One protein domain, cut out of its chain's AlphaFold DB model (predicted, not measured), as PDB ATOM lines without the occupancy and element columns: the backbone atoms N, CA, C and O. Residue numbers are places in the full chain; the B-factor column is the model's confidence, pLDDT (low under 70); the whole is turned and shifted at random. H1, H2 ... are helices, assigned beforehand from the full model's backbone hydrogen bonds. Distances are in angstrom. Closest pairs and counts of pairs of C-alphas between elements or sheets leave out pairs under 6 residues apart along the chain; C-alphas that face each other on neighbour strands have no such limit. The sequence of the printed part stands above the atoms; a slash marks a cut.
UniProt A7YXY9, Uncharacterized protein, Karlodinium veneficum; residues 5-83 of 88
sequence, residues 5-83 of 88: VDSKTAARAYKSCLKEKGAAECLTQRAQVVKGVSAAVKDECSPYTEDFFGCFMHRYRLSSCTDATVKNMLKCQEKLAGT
ATOM      1  N   VAL A   5      47.662 401.263  15.505       88.06
ATOM      2  CA  VAL A   5      48.353 402.053  14.471       88.06
ATOM      3  C   VAL A   5      49.331 403.056  15.089       88.06
ATOM      4  O   VAL A   5      50.477 403.155  14.640       88.06
ATOM      5  N   ASP A   6      48.929 403.744  16.158       88.44
ATOM      6  CA  ASP A   6      49.812 404.662  16.895       88.44
ATOM      7  C   ASP A   6      51.002 403.903  17.487       88.44
ATOM      8  O   ASP A   6      52.148 404.349  17.410       88.44
ATOM      9  N   SER A   7      50.745 402.700  18.005       90.50
ATOM     10  CA  SER A   7      51.773 401.822  18.572       90.50
ATOM     11  C   SER A   7      52.771 401.340  17.512       90.50
ATOM     12  O   SER A   7      53.978 401.347  17.754       90.50
ATOM     13  N   LYS A   8      52.300 401.000  16.301       92.00
ATOM     14  CA  LYS A   8      53.171 400.686  15.151       92.00
ATOM     15  C   LYS A   8      54.024 401.882  14.731       92.00
ATOM     16  O   LYS A   8      55.202 401.729  14.410       92.00
ATOM     17  N   THR A   9      53.446 403.079  14.745       92.19
ATOM     18  CA  THR A   9      54.166 404.317  14.418       92.19
ATOM     19  C   THR A   9      55.258 404.608  15.447       92.19
ATOM     20  O   THR A   9      56.393 404.900  15.071       92.19
ATOM     21  N   ALA A  10      54.965 404.431  16.738       91.25
ATOM     22  CA  ALA A  10      55.961 404.536  17.801       91.25
ATOM     23  C   ALA A  10      57.090 403.500  17.641       91.25
ATOM     24  O   ALA A  10      58.261 403.832  17.823       91.25
ATOM     25  N   ALA A  11      56.766 402.264  17.236       93.19
ATOM     26  CA  ALA A  11      57.762 401.217  16.995       93.19
ATOM     27  C   ALA A  11      58.695 401.562  15.822       93.19
ATOM     28  O   ALA A  11      59.909 401.373  15.920       93.19
ATOM     29  N   ARG A  12      58.156 402.155  14.747       93.06
ATOM     30  CA  ARG A  12      58.949 402.716  13.637       93.06
ATOM     31  C   ARG A  12      59.877 403.831  14.101       93.06
ATOM     32  O   ARG A  12      61.069 403.781  13.810       93.06
ATOM     33  N   ALA A  13      59.361 404.790  14.868       91.62
ATOM     34  CA  ALA A  13      60.160 405.890  15.403       91.62
ATOM     35  C   ALA A  13      61.293 405.392  16.319       91.62
ATOM     36  O   ALA A  13      62.420 405.880  16.239       91.62
ATOM     37  N   TYR A  14      61.021 404.375  17.143       93.38
ATOM     38  CA  TYR A  14      62.040 403.732  17.967       93.38
ATOM     39  C   TYR A  14      63.110 403.032  17.120       93.38
ATOM     40  O   TYR A  14      64.296 403.229  17.372       93.38
ATOM     41  N   LYS A  15      62.723 402.282  16.078       93.56
ATOM     42  CA  LYS A  15      63.667 401.632  15.148       93.56
ATOM     43  C   LYS A  15      64.577 402.652  14.458       93.56
ATOM     44  O   LYS A  15      65.777 402.410  14.361       93.56
ATOM     45  N   SER A  16      64.035 403.785  14.007       93.06
ATOM     46  CA  SER A  16      64.838 404.862  13.411       93.06
ATOM     47  C   SER A  16      65.799 405.478  14.426       93.06
ATOM     48  O   SER A  16      66.991 405.575  14.152       93.06
ATOM     49  N   CYS A  17      65.319 405.788  15.634       92.31
ATOM     50  CA  CYS A  17      66.166 406.316  16.705       92.31
ATOM     51  C   CYS A  17      67.320 405.358  17.046       92.31
ATOM     52  O   CYS A  17      68.467 405.787  17.159       92.31
ATOM     53  N   LEU A  18      67.038 404.052  17.147       94.00
ATOM     54  CA  LEU A  18      68.053 403.036  17.428       94.00
ATOM     55  C   LEU A  18      69.164 403.010  16.377       94.00
ATOM     56  O   LEU A  18      70.323 402.832  16.740       94.00
ATOM     57  N   LYS A  19      68.815 403.190  15.097       92.75
ATOM     58  CA  LYS A  19      69.792 403.234  14.001       92.75
ATOM     59  C   LYS A  19      70.684 404.475  14.063       92.75
ATOM     60  O   LYS A  19      71.845 404.386  13.687       92.75
ATOM     61  N   GLU A  20      70.153 405.609  14.510       91.88
ATOM     62  CA  GLU A  20      70.862 406.894  14.490       91.88
ATOM     63  C   GLU A  20      71.682 407.164  15.757       91.88
ATOM     64  O   GLU A  20      72.795 407.674  15.674       91.88
ATOM     65  N   LYS A  21      71.120 406.862  16.932       92.06
ATOM     66  CA  LYS A  21      71.648 407.325  18.229       92.06
ATOM     67  C   LYS A  21      71.989 406.194  19.198       92.06
ATOM     68  O   LYS A  21      72.630 406.429  20.218       92.06
ATOM     69  N   GLY A  22      71.578 404.964  18.891       89.38
ATOM     70  CA  GLY A  22      71.751 403.812  19.775       89.38
ATOM     71  C   GLY A  22      70.760 403.773  20.946       89.38
ATOM     72  O   GLY A  22      69.975 404.687  21.185       89.38
ATOM     73  N   ALA A  23      70.765 402.662  21.686       86.25
ATOM     74  CA  ALA A  23      69.715 402.343  22.661       86.25
ATOM     75  C   ALA A  23      69.635 403.294  23.869       86.25
ATOM     76  O   ALA A  23      68.540 403.497  24.397       86.25
ATOM     77  N   ALA A  24      70.761 403.869  24.298       90.12
ATOM     78  CA  ALA A  24      70.819 404.748  25.467       90.12
ATOM     79  C   ALA A  24      70.066 406.074  25.252       90.12
ATOM     80  O   ALA A  24      69.447 406.583  26.179       90.12
ATOM     81  N   GLU A  25      70.039 406.578  24.015       90.88
ATOM     82  CA  GLU A  25      69.420 407.864  23.660       90.88
ATOM     83  C   GLU A  25      67.934 407.739  23.272       90.88
ATOM     84  O   GLU A  25      67.234 408.737  23.105       90.88
ATOM     85  N   CYS A  26      67.416 406.512  23.145       92.69
ATOM     86  CA  CYS A  26      66.066 406.228  22.638       92.69
ATOM     87  C   CYS A  26      65.072 405.789  23.726       92.69
ATOM     88  O   CYS A  26      64.077 405.113  23.440       92.69
ATOM     89  N   LEU A  27      65.330 406.148  24.989       93.38
ATOM     90  CA  LEU A  27      64.510 405.737  26.137       93.38
ATOM     91  C   LEU A  27      63.064 406.238  26.041       93.38
ATOM     92  O   LEU A  27      62.136 405.500  26.371       93.38
ATOM     93  N   THR A  28      62.856 407.455  25.538       91.31
ATOM     94  CA  THR A  28      61.517 408.045  25.383       91.31
ATOM     95  C   THR A  28      60.681 407.272  24.364       91.31
ATOM     96  O   THR A  28      59.543 406.897  24.646       91.31
ATOM     97  N   GLN A  29      61.252 406.974  23.195       91.00
ATOM     98  CA  GLN A  29      60.592 406.206  22.141       91.00
ATOM     99  C   GLN A  29      60.341 404.769  22.607       91.00
ATOM    100  O   GLN A  29      59.258 404.232  22.389       91.00
ATOM    101  N   ARG A  30      61.289 404.169  23.340       92.00
ATOM    102  CA  ARG A  30      61.092 402.861  23.976       92.00
ATOM    103  C   ARG A  30      59.899 402.875  24.931       92.00
ATOM    104  O   ARG A  30      59.060 401.982  24.861       92.00
ATOM    105  N   ALA A  31      59.798 403.879  25.802       93.31
ATOM    106  CA  ALA A  31      58.686 404.003  26.742       93.31
ATOM    107  C   ALA A  31      57.340 404.161  26.018       93.31
ATOM    108  O   ALA A  31      56.348 403.556  26.425       93.31
ATOM    109  N   GLN A  32      57.303 404.912  24.913       91.94
ATOM    110  CA  GLN A  32      56.108 405.048  24.075       91.94
ATOM    111  C   GLN A  32      55.696 403.720  23.432       91.94
ATOM    112  O   GLN A  32      54.516 403.374  23.471       91.94
ATOM    113  N   VAL A  33      56.652 402.946  22.908       92.94
ATOM    114  CA  VAL A  33      56.389 401.603  22.363       92.94
ATOM    115  C   VAL A  33      55.835 400.677  23.441       92.94
ATOM    116  O   VAL A  33      54.802 400.049  23.231       92.94
ATOM    117  N   VAL A  34      56.473 400.626  24.615       93.75
ATOM    118  CA  VAL A  34      56.017 399.787  25.735       93.75
ATOM    119  C   VAL A  34      54.608 400.183  26.174       93.75
ATOM    120  O   VAL A  34      53.762 399.312  26.372       93.75
ATOM    121  N   LYS A  35      54.320 401.484  26.278       93.81
ATOM    122  CA  LYS A  35      52.988 401.985  26.634       93.81
ATOM    123  C   LYS A  35      51.934 401.606  25.590       93.81
ATOM    124  O   LYS A  35      50.843 401.192  25.964       93.81
ATOM    125  N   GLY A  36      52.257 401.718  24.302       92.50
ATOM    126  CA  GLY A  36      51.351 401.346  23.216       92.50
ATOM    127  C   GLY A  36      51.055 399.845  23.184       92.50
ATOM    128  O   GLY A  36      49.896 399.441  23.199       92.50
ATOM    129  N   VAL A  37      52.101 399.013  23.231       92.94
ATOM    130  CA  VAL A  37      51.962 397.547  23.241       92.94
ATOM    131  C   VAL A  37      51.188 397.076  24.471       92.94
ATOM    132  O   VAL A  37      50.278 396.268  24.336       92.94
ATOM    133  N   SER A  38      51.510 397.588  25.662       92.25
ATOM    134  CA  SER A  38      50.812 397.190  26.893       92.25
ATOM    135  C   SER A  38      49.342 397.608  26.904       92.25
ATOM    136  O   SER A  38      48.509 396.825  27.353       92.25
ATOM    137  N   ALA A  39      49.003 398.787  26.373       92.44
ATOM    138  CA  ALA A  39      47.611 399.206  26.213       92.44
ATOM    139  C   ALA A  39      46.857 398.283  25.243       92.44
ATOM    140  O   ALA A  39      45.799 397.774  25.593       92.44
ATOM    141  N   ALA A  40      47.440 397.989  24.079       91.62
ATOM    142  CA  ALA A  40      46.833 397.082  23.109       91.62
ATOM    143  C   ALA A  40      46.644 395.667  23.684       91.62
ATOM    144  O   ALA A  40      45.580 395.080  23.535       91.62
ATOM    145  N   VAL A  41      47.647 395.128  24.387       92.25
ATOM    146  CA  VAL A  41      47.549 393.814  25.044       92.25
ATOM    147  C   VAL A  41      46.462 393.809  26.109       92.25
ATOM    148  O   VAL A  41      45.703 392.848  26.192       92.25
ATOM    149  N   LYS A  42      46.375 394.866  26.920       91.75
ATOM    150  CA  LYS A  42      45.338 394.987  27.942       91.75
ATOM    151  C   LYS A  42      43.944 394.951  27.317       91.75
ATOM    152  O   LYS A  42      43.099 394.212  27.806       91.75
ATOM    153  N   ASP A  43      43.726 395.729  26.264       91.81
ATOM    154  CA  ASP A  43      42.402 395.887  25.668       91.81
ATOM    155  C   ASP A  43      41.989 394.625  24.882       91.81
ATOM    156  O   ASP A  43      40.894 394.104  25.075       91.81
ATOM    157  N   GLU A  44      42.887 394.066  24.065       91.56
ATOM    158  CA  GLU A  44      42.581 392.930  23.179       91.56
ATOM    159  C   GLU A  44      42.657 391.561  23.880       91.56
ATOM    160  O   GLU A  44      41.970 390.617  23.490       91.56
ATOM    161  N   CYS A  45      43.491 391.423  24.918       94.69
ATOM    162  CA  CYS A  45      43.664 390.166  25.653       94.69
ATOM    163  C   CYS A  45      42.953 390.156  27.020       94.69
ATOM    164  O   CYS A  45      43.189 389.228  27.807       94.69
ATOM    165  N   SER A  46      42.088 391.141  27.316       94.69
ATOM    166  CA  SER A  46      41.328 391.211  28.582       94.69
ATOM    167  C   SER A  46      40.557 389.923  28.881       94.69
ATOM    168  O   SER A  46      40.753 389.384  29.969       94.69
ATOM    169  N   PRO A  47      39.790 389.333  27.936       94.38
ATOM    170  CA  PRO A  47      38.992 388.141  28.233       94.38
ATOM    171  C   PRO A  47      39.845 386.955  28.704       94.38
ATOM    172  O   PRO A  47      39.535 386.306  29.695       94.38
ATOM    173  N   TYR A  48      40.991 386.722  28.055       94.62
ATOM    174  CA  TYR A  48      41.907 385.646  28.446       94.62
ATOM    175  C   TYR A  48      42.594 385.911  29.789       94.62
ATOM    176  O   TYR A  48      42.923 384.980  30.523       94.62
ATOM    177  N   THR A  49      42.829 387.186  30.102       93.06
ATOM    178  CA  THR A  49      43.408 387.605  31.380       93.06
ATOM    179  C   THR A  49      42.397 387.413  32.509       93.06
ATOM    180  O   THR A  49      42.758 386.908  33.568       93.06
ATOM    181  N   GLU A  50      41.130 387.749  32.279       94.06
ATOM    182  CA  GLU A  50      40.027 387.521  33.217       94.06
ATOM    183  C   GLU A  50      39.799 386.028  33.469       94.06
ATOM    184  O   GLU A  50      39.725 385.623  34.629       94.06
ATOM    185  N   ASP A  51      39.804 385.193  32.424       93.25
ATOM    186  CA  ASP A  51      39.727 383.731  32.556       93.25
ATOM    187  C   ASP A  51      40.886 383.179  33.400       93.25
ATOM    188  O   ASP A  51      40.692 382.362  34.307       93.25
ATOM    189  N   PHE A  52      42.110 383.653  33.137       94.50
ATOM    190  CA  PHE A  52      43.285 383.288  33.924       94.50
ATOM    191  C   PHE A  52      43.138 383.709  35.388       94.50
ATOM    192  O   PHE A  52      43.393 382.899  36.282       94.50
ATOM    193  N   PHE A  53      42.715 384.948  35.651       94.88
ATOM    194  CA  PHE A  53      42.517 385.449  37.010       94.88
ATOM    195  C   PHE A  53      41.404 384.698  37.737       94.88
ATOM    196  O   PHE A  53      41.580 384.355  38.904       94.88
ATOM    197  N   GLY A  54      40.300 384.372  37.063       94.88
ATOM    198  CA  GLY A  54      39.250 383.517  37.610       94.88
ATOM    199  C   GLY A  54      39.818 382.166  38.040       94.88
ATOM    200  O   GLY A  54      39.664 381.753  39.191       94.88
ATOM    201  N   CYS A  55      40.587 381.517  37.166       94.56
ATOM    202  CA  CYS A  55      41.267 380.271  37.504       94.56
ATOM    203  C   CYS A  55      42.248 380.413  38.669       94.56
ATOM    204  O   CYS A  55      42.239 379.583  39.581       94.56
ATOM    205  N   PHE A  56      43.047 381.476  38.689       94.69
ATOM    206  CA  PHE A  56      43.983 381.768  39.767       94.69
ATOM    207  C   PHE A  56      43.275 381.946  41.118       94.69
ATOM    208  O   PHE A  56      43.671 381.325  42.107       94.69
ATOM    209  N   MET A  57      42.179 382.710  41.158       96.69
ATOM    210  CA  MET A  57      41.375 382.929  42.366       96.69
ATOM    211  C   MET A  57      40.799 381.623  42.928       96.69
ATOM    212  O   MET A  57      40.714 381.448  44.144       96.69
ATOM    213  N   HIS A  58      40.489 380.660  42.057       95.50
ATOM    214  CA  HIS A  58      40.051 379.317  42.440       95.50
ATOM    215  C   HIS A  58      41.194 378.298  42.580       95.50
ATOM    216  O   HIS A  58      40.934 377.100  42.714       95.50
ATOM    217  N   ARG A  59      42.459 378.740  42.569       94.19
ATOM    218  CA  ARG A  59      43.657 377.881  42.638       94.19
ATOM    219  C   ARG A  59      43.649 376.763  41.588       94.19
ATOM    220  O   ARG A  59      44.068 375.646  41.880       94.19
ATOM    221  N   TYR A  60      43.123 377.055  40.399       92.00
ATOM    222  CA  TYR A  60      42.982 376.131  39.269       92.00
ATOM    223  C   TYR A  60      42.146 374.877  39.574       92.00
ATOM    224  O   TYR A  60      42.319 373.842  38.943       92.00
ATOM    225  N   ARG A  61      41.225 374.949  40.545       92.69
ATOM    226  CA  ARG A  61      40.370 373.811  40.933       92.69
ATOM    227  C   ARG A  61      39.084 373.680  40.119       92.69
ATOM    228  O   ARG A  61      38.372 372.693  40.286       92.69
ATOM    229  N   LEU A  62      38.747 374.669  39.292       91.38
ATOM    230  CA  LEU A  62      37.578 374.573  38.418       91.38
ATOM    231  C   LEU A  62      37.887 373.630  37.256       91.38
ATOM    232  O   LEU A  62      38.982 373.668  36.702       91.38
ATOM    233  N   SER A  63      36.903 372.837  36.837       89.94
ATOM    234  CA  SER A  63      37.032 371.926  35.689       89.94
ATOM    235  C   SER A  63      37.306 372.648  34.365       89.94
ATOM    236  O   SER A  63      37.851 372.051  33.442       89.94
ATOM    237  N   SER A  64      36.950 373.930  34.272       86.88
ATOM    238  CA  SER A  64      37.240 374.798  33.129       86.88
ATOM    239  C   SER A  64      38.691 375.296  33.084       86.88
ATOM    240  O   SER A  64      39.143 375.751  32.034       86.88
ATOM    241  N   CYS A  65      39.438 375.205  34.189       91.81
ATOM    242  CA  CYS A  65      40.820 375.667  34.276       91.81
ATOM    243  C   CYS A  65      41.776 374.611  33.735       91.81
ATOM    244  O   CYS A  65      42.204 373.709  34.450       91.81
ATOM    245  N   THR A  66      42.116 374.742  32.458       92.06
ATOM    246  CA  THR A  66      43.027 373.832  31.756       92.06
ATOM    247  C   THR A  66      44.248 374.592  31.248       92.06
ATOM    248  O   THR A  66      44.281 375.825  31.261       92.06
ATOM    249  N   ASP A  67      45.231 373.871  30.711       90.88
ATOM    250  CA  ASP A  67      46.393 374.475  30.044       90.88
ATOM    251  C   ASP A  67      45.991 375.449  28.921       90.88
ATOM    252  O   ASP A  67      46.727 376.388  28.604       90.88
ATOM    253  N   ALA A  68      44.798 375.271  28.339       90.94
ATOM    254  CA  ALA A  68      44.264 376.169  27.325       90.94
ATOM    255  C   ALA A  68      44.068 377.603  27.848       90.94
ATOM    256  O   ALA A  68      44.304 378.543  27.090       90.94
ATOM    257  N   THR A  69      43.709 377.791  29.123       90.56
ATOM    258  CA  THR A  69      43.498 379.118  29.728       90.56
ATOM    259  C   THR A  69      44.772 379.962  29.652       90.56
ATOM    260  O   THR A  69      44.759 381.086  29.154       90.56
ATOM    261  N   VAL A  70      45.908 379.387  30.061       91.06
ATOM    262  CA  VAL A  70      47.209 380.072  30.014       91.06
ATOM    263  C   VAL A  70      47.696 380.199  28.570       91.06
ATOM    264  O   VAL A  70      48.167 381.260  28.158       91.06
ATOM    265  N   LYS A  71      47.551 379.136  27.769       95.00
ATOM    266  CA  LYS A  71      48.018 379.109  26.377       95.00
ATOM    267  C   LYS A  71      47.322 380.156  25.506       95.00
ATOM    268  O   LYS A  71      47.983 380.788  24.687       95.00
ATOM    269  N   ASN A  72      46.018 380.361  25.681       93.44
ATOM    270  CA  ASN A  72      45.261 381.365  24.932       93.44
ATOM    271  C   ASN A  72      45.704 382.789  25.290       93.44
ATOM    272  O   ASN A  72      45.917 383.600  24.387       93.44
ATOM    273  N   MET A  73      45.937 383.064  26.578       94.00
ATOM    274  CA  MET A  73      46.470 384.347  27.040       94.00
ATOM    275  C   MET A  73      47.847 384.637  26.427       94.00
ATOM    276  O   MET A  73      48.033 385.680  25.800       94.00
ATOM    277  N   LEU A  74      48.793 383.696  26.541       95.38
ATOM    278  CA  LEU A  74      50.144 383.858  25.991       95.38
ATOM    279  C   LEU A  74      50.125 384.025  24.468       95.38
ATOM    280  O   LEU A  74      50.788 384.909  23.933       95.38
ATOM    281  N   LYS A  75      49.304 383.235  23.767       96.19
ATOM    282  CA  LYS A  75      49.159 383.326  22.309       96.19
ATOM    283  C   LYS A  75      48.599 384.679  21.864       96.19
ATOM    284  O   LYS A  75      49.024 385.198  20.833       96.19
ATOM    285  N   CYS A  76      47.659 385.252  22.617       95.81
ATOM    286  CA  CYS A  76      47.141 386.593  22.344       95.81
ATOM    287  C   CYS A  76      48.245 387.650  22.480       95.81
ATOM    288  O   CYS A  76      48.475 388.425  21.549       95.81
ATOM    289  N   GLN A  77      48.980 387.619  23.597       94.44
ATOM    290  CA  GLN A  77      50.084 388.542  23.874       94.44
ATOM    291  C   GLN A  77      51.174 388.464  22.800       94.44
ATOM    292  O   GLN A  77      51.579 389.493  22.261       94.44
ATOM    293  N   GLU A  78      51.606 387.252  22.446       94.75
ATOM    294  CA  GLU A  78      52.642 387.018  21.438       94.75
ATOM    295  C   GLU A  78      52.210 387.516  20.056       94.75
ATOM    296  O   GLU A  78      52.940 388.270  19.408       94.75
ATOM    297  N   LYS A  79      50.995 387.163  19.615       94.06
ATOM    298  CA  LYS A  79      50.477 387.576  18.304       94.06
ATOM    299  C   LYS A  79      50.370 389.095  18.197       94.06
ATOM    300  O   LYS A  79      50.745 389.668  17.170       94.06
ATOM    301  N   LEU A  80      49.853 389.750  19.233       92.06
ATOM    302  CA  LEU A  80      49.630 391.190  19.208       92.06
ATOM    303  C   LEU A  80      50.943 391.969  19.318       92.06
ATOM    304  O   LEU A  80      51.178 392.876  18.518       92.06
ATOM    305  N   ALA A  81      51.827 391.578  20.241       92.50
ATOM    306  CA  ALA A  81      53.152 392.179  20.363       92.50
ATOM    307  C   ALA A  81      53.956 391.993  19.071       92.50
ATOM    308  O   ALA A  81      54.507 392.963  18.557       92.50
ATOM    309  N   GLY A  82      53.949 390.786  18.495       92.44
ATOM    310  CA  GLY A  82      54.587 390.504  17.211       92.44
ATOM    311  C   GLY A  82      54.034 391.373  16.083       92.44
ATOM    312  O   GLY A  82      54.806 391.954  15.331       92.44
ATOM    313  N   THR A  83      52.713 391.553  16.009       91.56
ATOM    314  CA  THR A  83      52.072 392.394  14.983       91.56
ATOM    315  C   THR A  83      52.425 393.875  15.129       91.56
ATOM    316  O   THR A  83      52.544 394.578  14.129       91.56
TER     317      THR A  83
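This is residues 5 to 83 of the 88 residues of an uncharacterized protein of Karlodinium veneficum (UniProt A7YXY9). Two helical hairpins are set one after the other to make a loose rod: H1 folds back to H2 at one end, and H3 with H4 makes the other. H2 and H3 follow each other with a single residue between them and turn a corner, while H4 folds back past H3 and reaches the last part of H2, with its end near the beginning of H1. The turn between H1 and H2 and the loop between H3 and H4 lie toward opposite ends of the rod. The printed part has 79 residues with four named helices, H1, H2, H3 and H4 in that order, and no named strand; the class is all helix. The whole is loose, with a radius of gyration of the C-alphas of 16.6 A, and spans 53 by 22 by 16 A.

H1 is residues 5 to 21, 24.2 A from first to last C-alpha, and begins at C-alpha 5, at (48.353, 402.053, 14.471). H2, the longest helix by residues, is residues 27 to 44 and measures 25.6 A; its last C-alpha, 44, is at (42.581, 392.930, 23.179). H3 is residues 46 to 57, 16.1 A long. H4 is residues 67 to 83, 24.1 A long, and ends at C-alpha 83, at (52.072, 392.394, 14.983).

H1 and H2 form a helical hairpin and touch at a shallow tilt of 24 degrees, opposite ways. Their closest C-alphas are those of Ser 7 and Gly 36, 4.7 A apart, and H2 touches H1 with residues 29 to 37 alone. H2 and H3 meet only through their link. H3 and H4 form the second helical hairpin, opposite ways at a shallow tilt of 33 degrees, only just short of steep. They touch through residues 48 to 52 of H3 and 69 to 73 of H4 alone, with the C-alphas of Tyr 48 and Met 73 closest at 4.9 A. H4 also touches H2, with residues 76 to 81 alone on residues 37 to 44 alone, at a steep tilt of 45 degrees, opposite ways; the closest C-alphas are those of Val 41 and Gln 77, 6.0 A apart. The packing of the helices is mostly aligned, but only just: 2 of these 3 touching pairs are at a shallow tilt. H1 and H3 are apart, and H1 and H4 are only just apart, at 8.4 A. In H1, H2, H3 and H4 every O i to N i+4 pair is within hydrogen-bond range.

The two C-alphas farthest apart are those of Glu 20 and Ser 63, 53.1 A, while the first and last printed C-alphas, those of Val 5 and Thr 83, are 10.4 A apart. The printed part has no cut. The links from H1 to H2 and from H2 to H3 are tight, with 5 residues and 1 residue; the link from H3 to H4, with 9 residues, is short. The mean pLDDT of the printed part is 92.6, and no printed residue is under 70.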